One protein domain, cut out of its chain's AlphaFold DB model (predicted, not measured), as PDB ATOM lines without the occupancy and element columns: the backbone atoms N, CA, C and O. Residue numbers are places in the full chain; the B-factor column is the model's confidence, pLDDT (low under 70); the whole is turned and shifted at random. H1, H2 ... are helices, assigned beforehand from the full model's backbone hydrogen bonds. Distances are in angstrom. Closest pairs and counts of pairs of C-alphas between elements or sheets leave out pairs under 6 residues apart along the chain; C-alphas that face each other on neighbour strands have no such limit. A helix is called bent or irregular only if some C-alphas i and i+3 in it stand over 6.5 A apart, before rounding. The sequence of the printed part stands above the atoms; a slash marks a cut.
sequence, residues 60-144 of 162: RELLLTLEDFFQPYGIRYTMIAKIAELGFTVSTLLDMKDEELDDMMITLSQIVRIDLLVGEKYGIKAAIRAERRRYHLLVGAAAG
ATOM      1  N   ARG A  60      61.699 -15.798 -31.280       79.56
ATOM      2  CA  ARG A  60      61.174 -17.167 -31.311       79.56
ATOM      3  C   ARG A  60      60.011 -17.432 -30.338       79.56
ATOM      4  O   ARG A  60      59.014 -17.976 -30.773       79.56
ATOM      5  N   GLU A  61      60.096 -17.055 -29.064       84.38
ATOM      6  CA  GLU A  61      59.014 -17.268 -28.084       84.38
ATOM      7  C   GLU A  61      57.829 -16.336 -28.345       84.38
ATOM      8  O   GLU A  61      56.680 -16.758 -28.244       84.38
ATOM      9  N   LEU A  62      58.099 -15.088 -28.745       86.94
ATOM     10  CA  LEU A  62      57.061 -14.141 -29.160       86.94
ATOM     11  C   LEU A  62      56.270 -14.684 -30.356       86.94
ATOM     12  O   LEU A  62      55.041 -14.668 -30.353       86.94
ATOM     13  N   LEU A  63      56.992 -15.182 -31.361       90.25
ATOM     14  CA  LEU A  63      56.408 -15.786 -32.546       90.25
ATOM     15  C   LEU A  63      55.572 -17.007 -32.168       90.25
ATOM     16  O   LEU A  63      54.421 -17.056 -32.574       90.25
ATOM     17  N   LEU A  64      56.105 -17.932 -31.363       90.50
ATOM     18  CA  LEU A  64      55.370 -19.124 -30.916       90.50
ATOM     19  C   LEU A  64      54.064 -18.746 -30.201       90.50
ATOM     20  O   LEU A  64      53.009 -19.297 -30.491       90.50
ATOM     21  N   THR A  65      54.112 -17.739 -29.328       92.88
ATOM     22  CA  THR A  65      52.924 -17.265 -28.598       92.88
ATOM     23  C   THR A  65      51.868 -16.685 -29.546       92.88
ATOM     24  O   THR A  65      50.673 -16.925 -29.384       92.88
ATOM     25  N   LEU A  66      52.295 -15.904 -30.542       94.25
ATOM     26  CA  LEU A  66      51.398 -15.345 -31.556       94.25
ATOM     27  C   LEU A  66      50.893 -16.405 -32.542       94.25
ATOM     28  O   LEU A  66      49.782 -16.276 -33.049       94.25
ATOM     29  N   GLU A  67      51.697 -17.428 -32.822       94.81
ATOM     30  CA  GLU A  67      51.338 -18.562 -33.670       94.81
ATOM     31  C   GLU A  67      50.170 -19.321 -33.057       94.81
ATOM     32  O   GLU A  67      49.114 -19.395 -33.685       94.81
ATOM     33  N   ASP A  68      50.301 -19.746 -31.802       94.19
ATOM     34  CA  ASP A  68      49.234 -20.432 -31.069       94.19
ATOM     35  C   ASP A  68      47.952 -19.584 -30.990       94.19
ATOM     36  O   ASP A  68      46.836 -20.101 -31.104       94.19
ATOM     37  N   PHE A  69      48.100 -18.264 -30.839       94.81
ATOM     38  CA  PHE A  69      46.984 -17.324 -30.761       94.81
ATOM     39  C   PHE A  69      46.219 -17.179 -32.087       94.81
ATOM     40  O   PHE A  69      44.986 -17.168 -32.106       94.81
ATOM     41  N   PHE A  70      46.936 -17.060 -33.205       96.06
ATOM     42  CA  PHE A  70      46.354 -16.750 -34.512       96.06
ATOM     43  C   PHE A  70      46.075 -17.977 -35.394       96.06
ATOM     44  O   PHE A  70      45.279 -17.872 -36.333       96.06
ATOM     45  N   GLN A  71      46.652 -19.144 -35.077       94.50
ATOM     46  CA  GLN A  71      46.466 -20.404 -35.806       94.50
ATOM     47  C   GLN A  71      44.991 -20.748 -36.108       94.50
ATOM     48  O   GLN A  71      44.701 -21.099 -37.256       94.50
ATOM     49  N   PRO A  72      44.027 -20.628 -35.169       95.44
ATOM     50  CA  PRO A  72      42.640 -21.005 -35.454       95.44
ATOM     51  C   PRO A  72      41.876 -19.979 -36.309       95.44
ATOM     52  O   PRO A  72      40.752 -20.259 -36.724       95.44
ATOM     53  N   TYR A  73      42.459 -18.812 -36.606       96.12
ATOM     54  CA  TYR A  73      41.787 -17.705 -37.302       96.12
ATOM     55  C   TYR A  73      42.204 -17.545 -38.772       96.12
ATOM     56  O   TYR A  73      41.830 -16.566 -39.417       96.12
ATOM     57  N   GLY A  74      42.956 -18.505 -39.324       93.56
ATOM     58  CA  GLY A  74      43.294 -18.535 -40.751       93.56
ATOM     59  C   GLY A  74      44.334 -17.494 -41.177       93.56
ATOM     60  O   GLY A  74      44.367 -17.093 -42.340       93.56
ATOM     61  N   ILE A  75      45.178 -17.044 -40.248       94.12
ATOM     62  CA  ILE A  75      46.258 -16.092 -40.522       94.12
ATOM     63  C   ILE A  75      47.520 -16.876 -40.886       94.12
ATOM     64  O   ILE A  75      47.908 -17.811 -40.188       94.12
ATOM     65  N   ARG A  76      48.179 -16.508 -41.989       92.81
ATOM     66  CA  ARG A  76      49.390 -17.207 -42.440       92.81
ATOM     67  C   ARG A  76      50.547 -16.992 -41.468       92.81
ATOM     68  O   ARG A  76      50.751 -15.885 -40.976       92.81
ATOM     69  N   TYR A  77      51.404 -18.003 -41.328       92.75
ATOM     70  CA  TYR A  77      52.642 -17.915 -40.544       92.75
ATOM     71  C   TYR A  77      53.508 -16.706 -40.925       92.75
ATOM     72  O   TYR A  77      54.035 -16.013 -40.061       92.75
ATOM     73  N   THR A  78      53.602 -16.388 -42.222       90.88
ATOM     74  CA  THR A  78      54.345 -15.215 -42.711       90.88
ATOM     75  C   THR A  78      53.836 -13.911 -42.108       90.88
ATOM     76  O   THR A  78      54.627 -13.007 -41.867       90.88
ATOM     77  N   MET A  79      52.530 -13.805 -41.864       90.94
ATOM     78  CA  MET A  79      51.914 -12.623 -41.272       90.94
ATOM     79  C   MET A  79      52.190 -12.549 -39.770       90.94
ATOM     80  O   MET A  79      52.615 -11.514 -39.267       90.94
ATOM     81  N   ILE A  80      52.029 -13.673 -39.074       93.38
ATOM     82  CA  ILE A  80      52.316 -13.814 -37.642       93.38
ATOM     83  C   ILE A  80      53.780 -13.460 -37.359       93.38
ATOM     84  O   ILE A  80      54.071 -12.662 -36.471       93.38
ATOM     85  N   ALA A  81      54.698 -13.969 -38.183       91.88
ATOM     86  CA  ALA A  81      56.115 -13.650 -38.105       91.88
ATOM     87  C   ALA A  81      56.389 -12.154 -38.307       91.88
ATOM     88  O   ALA A  81      57.251 -11.611 -37.627       91.88
ATOM     89  N   LYS A  82      55.652 -11.462 -39.189       90.31
ATOM     90  CA  LYS A  82      55.804 -10.011 -39.396       90.31
ATOM     91  C   LYS A  82      55.272  -9.192 -38.229       90.31
ATOM     92  O   LYS A  82      55.922  -8.236 -37.820       90.31
ATOM     93  N   ILE A  83      54.138  -9.586 -37.660       91.75
ATOM     94  CA  ILE A  83      53.596  -8.985 -36.434       91.75
ATOM     95  C   ILE A  83      54.615  -9.139 -35.290       91.75
ATOM     96  O   ILE A  83      54.943  -8.161 -34.617       91.75
ATOM     97  N   ALA A  84      55.195 -10.333 -35.145       92.31
ATOM     98  CA  ALA A  84      56.246 -10.620 -34.172       92.31
ATOM     99  C   ALA A  84      57.544  -9.825 -34.439       92.31
ATOM    100  O   ALA A  84      58.153  -9.289 -33.516       92.31
ATOM    101  N   GLU A  85      57.970  -9.713 -35.699       90.19
ATOM    102  CA  GLU A  85      59.167  -8.969 -36.123       90.19
ATOM    103  C   GLU A  85      59.054  -7.469 -35.825       90.19
ATOM    104  O   GLU A  85      60.044  -6.837 -35.461       90.19
ATOM    105  N   LEU A  86      57.842  -6.916 -35.912       90.06
ATOM    106  CA  LEU A  86      57.536  -5.534 -35.533       90.06
ATOM    107  C   LEU A  86      57.405  -5.332 -34.014       90.06
ATOM    108  O   LEU A  86      57.211  -4.205 -33.563       90.06
ATOM    109  N   GLY A  87      57.536  -6.397 -33.220       90.19
ATOM    110  CA  GLY A  87      57.514  -6.334 -31.761       90.19
ATOM    111  C   GLY A  87      56.117  -6.286 -31.146       90.19
ATOM    112  O   GLY A  87      56.002  -6.011 -29.951       90.19
ATOM    113  N   PHE A  88      55.058  -6.567 -31.911       92.50
ATOM    114  CA  PHE A  88      53.725  -6.724 -31.334       92.50
ATOM    115  C   PHE A  88      53.663  -7.991 -30.484       92.50
ATOM    116  O   PHE A  88      54.193  -9.036 -30.853       92.50
ATOM    117  N   THR A  89      52.984  -7.899 -29.346       94.25
ATOM    118  CA  THR A  89      52.704  -9.031 -28.456       94.25
ATOM    119  C   THR A  89      51.199  -9.272 -28.407       94.25
ATOM    120  O   THR A  89      50.421  -8.370 -28.723       94.25
ATOM    121  N   VAL A  90      50.766 -10.456 -27.961       93.81
ATOM    122  CA  VAL A  90      49.333 -10.730 -27.741       93.81
ATOM    123  C   VAL A  90      48.734  -9.699 -26.780       93.81
ATOM    124  O   VAL A  90      47.695  -9.128 -27.079       93.81
ATOM    125  N   SER A  91      49.421  -9.382 -25.678       92.81
ATOM    126  CA  SER A  91      48.968  -8.378 -24.706       92.81
ATOM    127  C   SER A  91      48.776  -7.000 -25.341       92.81
ATOM    128  O   SER A  91      47.716  -6.407 -25.192       92.81
ATOM    129  N   THR A  92      49.752  -6.533 -26.127       93.69
ATOM    130  CA  THR A  92      49.651  -5.251 -26.842       93.69
ATOM    131  C   THR A  92      48.449  -5.230 -27.784       93.69
ATOM    132  O   THR A  92      47.709  -4.254 -27.815       93.69
ATOM    133  N   LEU A  93      48.217  -6.314 -28.526       94.56
ATOM    134  CA  LEU A  93      47.090  -6.416 -29.457       94.56
ATOM    135  C   LEU A  93      45.735  -6.453 -28.735       94.56
ATOM    136  O   LEU A  93      44.750  -5.920 -29.246       94.56
ATOM    137  N   LEU A  94      45.672  -7.056 -27.546       94.19
ATOM    138  CA  LEU A  94      44.459  -7.092 -26.724       94.19
ATOM    139  C   LEU A  94      44.094  -5.731 -26.131       94.19
ATOM    140  O   LEU A  94      42.903  -5.492 -25.920       94.19
ATOM    141  N   ASP A  95      45.061  -4.835 -25.952       93.94
ATOM    142  CA  ASP A  95      44.831  -3.483 -25.433       93.94
ATOM    143  C   ASP A  95      44.365  -2.488 -26.519       93.94
ATOM    144  O   ASP A  95      43.683  -1.515 -26.206       93.94
ATOM    145  N   MET A  96      44.671  -2.745 -27.798       95.44
ATOM    146  CA  MET A  96      44.394  -1.829 -28.924       95.44
ATOM    147  C   MET A  96      42.935  -1.824 -29.394       95.44
ATOM    148  O   MET A  96      42.400  -2.858 -29.775       95.44
ATOM    149  N   LYS A  97      42.282  -0.674 -29.513       93.62
ATOM    150  CA  LYS A  97      40.904  -0.593 -30.033       93.62
ATOM    151  C   LYS A  97      40.780  -1.101 -31.472       93.62
ATOM    152  O   LYS A  97      41.757  -1.179 -32.211       93.62
ATOM    153  N   ASP A  98      39.556  -1.426 -31.884       93.31
ATOM    154  CA  ASP A  98      39.293  -1.954 -33.228       93.31
ATOM    155  C   ASP A  98      39.727  -0.967 -34.327       93.31
ATOM    156  O   ASP A  98      40.234  -1.394 -35.364       93.31
ATOM    157  N   GLU A  99      39.613   0.341 -34.074       95.25
ATOM    158  CA  GLU A  99      40.098   1.390 -34.977       95.25
ATOM    159  C   GLU A  99      41.634   1.412 -35.054       95.25
ATOM    160  O   GLU A  99      42.206   1.493 -36.138       95.25
ATOM    161  N   GLU A 100      42.314   1.258 -33.914       95.06
ATOM    162  CA  GLU A 100      43.783   1.215 -33.836       95.06
ATOM    163  C   GLU A 100      44.345  -0.039 -34.522       95.06
ATOM    164  O   GLU A 100      45.420  -0.008 -35.125       95.06
ATOM    165  N   LEU A 101      43.607  -1.151 -34.468       94.56
ATOM    166  CA  LEU A 101      43.938  -2.370 -35.202       94.56
ATOM    167  C   LEU A 101      43.794  -2.176 -36.712       94.56
ATOM    168  O   LEU A 101      44.630  -2.684 -37.461       94.56
ATOM    169  N   ASP A 102      42.779  -1.440 -37.168       94.25
ATOM    170  CA  ASP A 102      42.625  -1.099 -38.585       94.25
ATOM    171  C   ASP A 102      43.794  -0.217 -39.070       94.25
ATOM    172  O   ASP A 102      44.414  -0.545 -40.089       94.25
ATOM    173  N   ASP A 103      44.190   0.806 -38.307       93.94
ATOM    174  CA  ASP A 103      45.352   1.659 -38.616       93.94
ATOM    175  C   ASP A 103      46.673   0.871 -38.631       93.94
ATOM    176  O   ASP A 103      47.512   1.018 -39.534       93.94
ATOM    177  N   MET A 104      46.849  -0.032 -37.664       92.44
ATOM    178  CA  MET A 104      47.984  -0.949 -37.623       92.44
ATOM    179  C   MET A 104      48.002  -1.857 -38.853       92.44
ATOM    180  O   MET A 104      49.055  -2.014 -39.464       92.44
ATOM    181  N   MET A 105      46.868  -2.437 -39.261       91.56
ATOM    182  CA  MET A 105      46.787  -3.298 -40.446       91.56
ATOM    183  C   MET A 105      47.076  -2.536 -41.745       91.56
ATOM    184  O   MET A 105      47.707  -3.091 -42.650       91.56
ATOM    185  N   ILE A 106      46.662  -1.269 -41.839       91.25
ATOM    186  CA  ILE A 106      47.034  -0.379 -42.949       91.25
ATOM    187  C   ILE A 106      48.555  -0.204 -42.973       91.25
ATOM    188  O   ILE A 106      49.187  -0.463 -43.999       91.25
ATOM    189  N   THR A 107      49.157   0.130 -41.834       89.12
ATOM    190  CA  THR A 107      50.614   0.282 -41.693       89.12
ATOM    191  C   THR A 107      51.352  -1.017 -42.040       89.12
ATOM    192  O   THR A 107      52.328  -1.011 -42.792       89.12
ATOM    193  N   LEU A 108      50.836  -2.159 -41.584       86.19
ATOM    194  CA  LEU A 108      51.364  -3.490 -41.872       86.19
ATOM    195  C   LEU A 108      51.365  -3.777 -43.380       86.19
ATOM    196  O   LEU A 108      52.365  -4.246 -43.919       86.19
ATOM    197  N   SER A 109      50.275  -3.444 -44.079       86.25
ATOM    198  CA  SER A 109      50.168  -3.648 -45.529       86.25
ATOM    199  C   SER A 109      51.165  -2.800 -46.326       86.25
ATOM    200  O   SER A 109      51.711  -3.263 -47.326       86.25
ATOM    201  N   GLN A 110      51.477  -1.593 -45.843       85.25
ATOM    202  CA  GLN A 110      52.473  -0.713 -46.461       85.25
ATOM    203  C   GLN A 110      53.904  -1.229 -46.255       85.25
ATOM    204  O   GLN A 110      54.722  -1.177 -47.176       85.25
ATOM    205  N   ILE A 111      54.208  -1.748 -45.062       82.00
ATOM    206  CA  ILE A 111      55.551  -2.230 -44.700       82.00
ATOM    207  C   ILE A 111      55.850  -3.576 -45.358       82.00
ATOM    208  O   ILE A 111      56.941  -3.786 -45.892       82.00
ATOM    209  N   VAL A 112      54.893  -4.503 -45.318       72.19
ATOM    210  CA  VAL A 112      55.122  -5.897 -45.714       72.19
ATOM    211  C   VAL A 112      55.184  -6.052 -47.239       72.19
ATOM    212  O   VAL A 112      55.723  -7.051 -47.713       72.19
ATOM    213  N   ARG A 113      54.708  -5.063 -48.020       77.81
ATOM    214  CA  ARG A 113      54.664  -5.057 -49.505       77.81
ATOM    215  C   ARG A 113      53.988  -6.279 -50.143       77.81
ATOM    216  O   ARG A 113      54.034  -6.456 -51.356       77.81
ATOM    217  N   ILE A 114      53.370  -7.115 -49.324       68.81
ATOM    218  CA  ILE A 114      52.548  -8.253 -49.702       68.81
ATOM    219  C   ILE A 114      51.153  -7.872 -49.241       68.81
ATOM    220  O   ILE A 114      50.976  -7.481 -48.085       68.81
ATOM    221  N   ASP A 115      50.179  -7.982 -50.138       76.75
ATOM    222  CA  ASP A 115      48.799  -7.669 -49.807       76.75
ATOM    223  C   ASP A 115      48.331  -8.531 -48.633       76.75
ATOM    224  O   ASP A 115      48.314  -9.765 -48.692       76.75
ATOM    225  N   LEU A 116      47.964  -7.850 -47.547       85.06
ATOM    226  CA  LEU A 116      47.251  -8.453 -46.434       85.06
ATOM    227  C   LEU A 116      45.874  -8.862 -46.962       85.06
ATOM    228  O   LEU A 116      45.062  -8.004 -47.333       85.06
ATOM    229  N   LEU A 117      45.622 -10.169 -47.019       90.31
ATOM    230  CA  LEU A 117      44.382 -10.698 -47.568       90.31
ATOM    231  C   LEU A 117      43.207 -10.205 -46.723       90.31
ATOM    232  O   LEU A 117      43.300 -10.081 -45.503       90.31
ATOM    233  N   VAL A 118      42.064  -9.975 -47.365       91.12
ATOM    234  CA  VAL A 118      40.841  -9.544 -46.672       91.12
ATOM    235  C   VAL A 118      40.491 -10.509 -45.530       91.12
ATOM    236  O   VAL A 118      40.191 -10.069 -44.425       91.12
ATOM    237  N   GLY A 119      40.632 -11.819 -45.762       93.19
ATOM    238  CA  GLY A 119      40.433 -12.846 -44.736       93.19
ATOM    239  C   GLY A 119      41.385 -12.722 -43.543       93.19
ATOM    240  O   GLY A 119      40.946 -12.890 -42.413       93.19
ATOM    241  N   GLU A 120      42.649 -12.349 -43.761       93.12
ATOM    242  CA  GLU A 120      43.625 -12.150 -42.679       93.12
ATOM    243  C   GLU A 120      43.263 -10.924 -41.830       93.12
ATOM    244  O   GLU A 120      43.321 -10.993 -40.605       93.12
ATOM    245  N   LYS A 121      42.802  -9.832 -42.459       93.25
ATOM    246  CA  LYS A 121      42.325  -8.630 -41.744       93.25
ATOM    247  C   LYS A 121      41.185  -8.963 -40.787       93.25
ATOM    248  O   LYS A 121      41.182  -8.555 -39.626       93.25
ATOM    249  N   TYR A 122      40.211  -9.727 -41.275       95.50
ATOM    250  CA  TYR A 122      39.096 -10.169 -40.445       95.50
ATOM    251  C   TYR A 122      39.518 -11.225 -39.423       95.50
ATOM    252  O   TYR A 122      39.021 -11.183 -38.302       95.50
ATOM    253  N   GLY A 123      40.453 -12.115 -39.761       95.44
ATOM    254  CA  GLY A 123      41.013 -13.109 -38.845       95.44
ATOM    255  C   GLY A 123      41.686 -12.467 -37.635       95.44
ATOM    256  O   GLY A 123      41.424 -12.875 -36.506       95.44
ATOM    257  N   ILE A 124      42.471 -11.403 -37.845       94.44
ATOM    258  CA  ILE A 124      43.146 -10.669 -36.761       94.44
ATOM    259  C   ILE A 124      42.111 -10.057 -35.812       94.44
ATOM    260  O   ILE A 124      42.167 -10.276 -34.600       94.44
ATOM    261  N   LYS A 125      41.113  -9.353 -36.360       95.81
ATOM    262  CA  LYS A 125      40.029  -8.763 -35.559       95.81
ATOM    263  C   LYS A 125      39.194  -9.822 -34.842       95.81
ATOM    264  O   LYS A 125      38.829  -9.637 -33.684       95.81
ATOM    265  N   ALA A 126      38.905 -10.940 -35.503       96.12
ATOM    266  CA  ALA A 126      38.157 -12.045 -34.916       96.12
ATOM    267  C   ALA A 126      38.910 -12.675 -33.738       96.12
ATOM    268  O   ALA A 126      38.290 -12.911 -32.702       96.12
ATOM    269  N   ALA A 127      40.223 -12.875 -33.866       96.00
ATOM    270  CA  ALA A 127      41.066 -13.413 -32.803       96.00
ATOM    271  C   ALA A 127      41.034 -12.533 -31.554       96.00
ATOM    272  O   ALA A 127      40.726 -12.995 -30.455       96.00
ATOM    273  N   ILE A 128      41.260 -11.235 -31.742       95.38
ATOM    274  CA  ILE A 128      41.289 -10.265 -30.647       95.38
ATOM    275  C   ILE A 128      39.903 -10.133 -30.007       95.38
ATOM    276  O   ILE A 128      39.778 -10.135 -28.781       95.38
ATOM    277  N   ARG A 129      38.836 -10.102 -30.813       94.50
ATOM    278  CA  ARG A 129      37.457 -10.052 -30.313       94.50
ATOM    279  C   ARG A 129      37.085 -11.299 -29.514       94.50
ATOM    280  O   ARG A 129      36.422 -11.184 -28.480       94.50
ATOM    281  N   ALA A 130      37.479 -12.478 -29.985       94.38
ATOM    282  CA  ALA A 130      37.232 -13.737 -29.295       94.38
ATOM    283  C   ALA A 130      37.976 -13.790 -27.954       94.38
ATOM    284  O   ALA A 130      37.380 -14.149 -26.937       94.38
ATOM    285  N   GLU A 131      39.229 -13.345 -27.924       91.38
ATOM    286  CA  GLU A 131      40.034 -13.349 -26.708       91.38
ATOM    287  C   GLU A 131      39.546 -12.311 -25.692       91.38
ATOM    288  O   GLU A 131      39.338 -12.639 -24.526       91.38
ATOM    289  N   ARG A 132      39.211 -11.087 -26.120       91.88
ATOM    290  CA  ARG A 132      38.556 -10.092 -25.248       91.88
ATOM    291  C   ARG A 132      37.262 -10.618 -24.646       91.88
ATOM    292  O   ARG A 132      37.002 -10.425 -23.457       91.88
ATOM    293  N   ARG A 133      36.450 -11.318 -25.448       89.75
ATOM    294  CA  ARG A 133      35.233 -11.973 -24.955       89.75
ATOM    295  C   ARG A 133      35.570 -13.034 -23.907       89.75
ATOM    296  O   ARG A 133      34.864 -13.119 -22.907       89.75
ATOM    297  N   ARG A 134      36.641 -13.806 -24.100       86.44
ATOM    298  CA  ARG A 134      37.129 -14.799 -23.133       86.44
ATOM    299  C   ARG A 134      37.563 -14.147 -21.815       86.44
ATOM    300  O   ARG A 134      37.140 -14.615 -20.760       86.44
ATOM    301  N   TYR A 135      38.305 -13.040 -21.863       82.50
ATOM    302  CA  TYR A 135      38.663 -12.253 -20.673       82.50
ATOM    303  C   TYR A 135      37.429 -11.713 -19.946       82.50
ATOM    304  O   TYR A 135      37.319 -11.856 -18.729       82.50
ATOM    305  N   HIS A 136      36.461 -11.162 -20.680       78.50
ATOM    306  CA  HIS A 136      35.215 -10.676 -20.091       78.50
ATOM    307  C   HIS A 136      34.385 -11.804 -19.463       78.50
ATOM    308  O   HIS A 136      33.758 -11.593 -18.432       78.50
ATOM    309  N   LEU A 137      34.379 -13.008 -20.040       74.25
ATOM    310  CA  LEU A 137      33.721 -14.170 -19.434       74.25
ATOM    311  C   LEU A 137      34.449 -14.654 -18.176       74.25
ATOM    312  O   LEU A 137      33.786 -15.015 -17.215       74.25
ATOM    313  N   LEU A 138      35.782 -14.633 -18.148       74.12
ATOM    314  CA  LEU A 138      36.563 -15.048 -16.977       74.12
ATOM    315  C   LEU A 138      36.403 -14.067 -15.802       74.12
ATOM    316  O   LEU A 138      36.192 -14.486 -14.666       74.12
ATOM    317  N   VAL A 139      36.451 -12.762 -16.083       64.12
ATOM    318  CA  VAL A 139      36.254 -11.697 -15.083       64.12
ATOM    319  C   VAL A 139      34.774 -11.563 -14.706       64.12
ATOM    320  O   VAL A 139      34.433 -11.409 -13.536       64.12
ATOM    321  N   GLY A 140      33.875 -11.695 -15.682       55.16
ATOM    322  CA  GLY A 140      32.427 -11.666 -15.484       55.16
ATOM    323  C   GLY A 140      31.889 -12.895 -14.752       55.16
ATOM    324  O   GLY A 140      30.953 -12.758 -13.977       55.16
ATOM    325  N   ALA A 141      32.497 -14.075 -14.902       55.47
ATOM    326  CA  ALA A 141      32.153 -15.258 -14.107       55.47
ATOM    327  C   ALA A 141      32.548 -15.099 -12.630       55.47
ATOM    328  O   ALA A 141      31.863 -15.628 -11.759       55.47
ATOM    329  N   ALA A 142      33.601 -14.328 -12.335       54.44
ATOM    330  CA  ALA A 142      33.962 -13.977 -10.961       54.44
ATOM    331  C   ALA A 142      33.012 -12.925 -10.346       54.44
ATOM    332  O   ALA A 142      32.822 -12.916  -9.133       54.44
ATOM    333  N   ALA A 143      32.388 -12.071 -11.166       55.47
ATOM    334  CA  ALA A 143      31.454 -11.025 -10.730       55.47
ATOM    335  C   ALA A 143      29.957 -11.385 -10.896       55.47
ATOM    336  O   ALA A 143      29.095 -10.623 -10.470       55.47
ATOM    337  N   GLY A 144      29.637 -12.522 -11.522       50.38
ATOM    338  CA  GLY A 144      28.319 -12.804 -12.102       50.38
ATOM    339  C   GLY A 144      27.635 -14.082 -11.622       50.38
ATOM    340  O   GLY A 144      26.770 -14.599 -12.323       50.38
TER     341      GLY A 144
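What this domain is: This is residues 60 to 144 of the 162 residues of the protein "Floricaula/leafy-like transcription factor" of Thalictrum thalictroides (UniProt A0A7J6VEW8). Four shorter helices, H1 to H4, make a close-knit body with the first part of one long helix, H5, and the last turns of H5, residues 136 to 143, stick out of that body as an arm. The helices mostly cross one another: H1 and H2 fold back as a helical hairpin, the end of H1 meets the early part of H5 crosswise, short H3 packs on H5 farther along, and H4 folds back into H5 as a looser hairpin. The printed part has 85 residues with five named helices, in the order H1 H2 H3 H4 H5, and no named strand; the class is all helix. It is compact, with a radius of gyration of the C-alphas of 13.3 A, and elongated in outline, spanning 46 by 28 by 20 A.

How they stand to each other: Start at H1, residues 60 to 73, one of two hubs, touching three other helices. H2, residues 77 to 85, touches it at a steep tilt of 44 degrees, opposite ways; look at the closest C-alphas, Leu 63 and Ala 84, 5.4 A apart. Next comes H3, residues 90 to 95, which only just touches H1, with 3 pairs of C-alphas within 8 A; the closest are Leu 66 and Val 90, 6.3 A apart. H4, residues 98 to 112, is apart from H1, and close but not clearly touching to H2, where the closest C-alphas, Lys 82 and Val 112, are 7.6 A apart. The other hub is H5, residues 118 to 143. With its residues 120 to 127 alone it touches residues 69 to 73 of H1, about perpendicular at 85 degrees; the closest C-alphas are Tyr 73 and Gly 123, 4.9 A apart. With residues 128 to 132 alone it touches H3, at 76 degrees, about perpendicular, closest at the C-alphas of Leu 94 and Ile 128, 6.0 A apart. H4 and H5 only just touch, with 3 pairs of C-alphas within 8 A, closest at Met 105 and Lys 121, 7.1 A apart. In H2, H3, H4 and H5 every O i to N i+4 pair is within hydrogen-bond range; in H1 8 of 10 are.

Where its parts are: Find C-alpha 60 at (61.174, -17.167, -31.311); from there H1 runs 20.3 A to C-alpha 73, irregular where C-alphas 69 and 72 are 7.4 A apart. H2 measures 11.9 A, H3 8.8 A and H4 20.5 A. H5 begins at C-alpha 118, (40.841, -9.544, -46.672), and runs 37.2 A to C-alpha 143, (31.454, -11.025, -10.730).

The domain as a whole: The two C-alphas farthest apart are those of Arg 113 and Gly 144, 46.4 A. Without residues 136 to 144, which stand free, the body spans 34 by 28 by 20 A. The printed part has no cut, and its four links are tight. Mean pLDDT of the printed part is 88.0; look for values under 70 at residue 114 and residues 139 to 144.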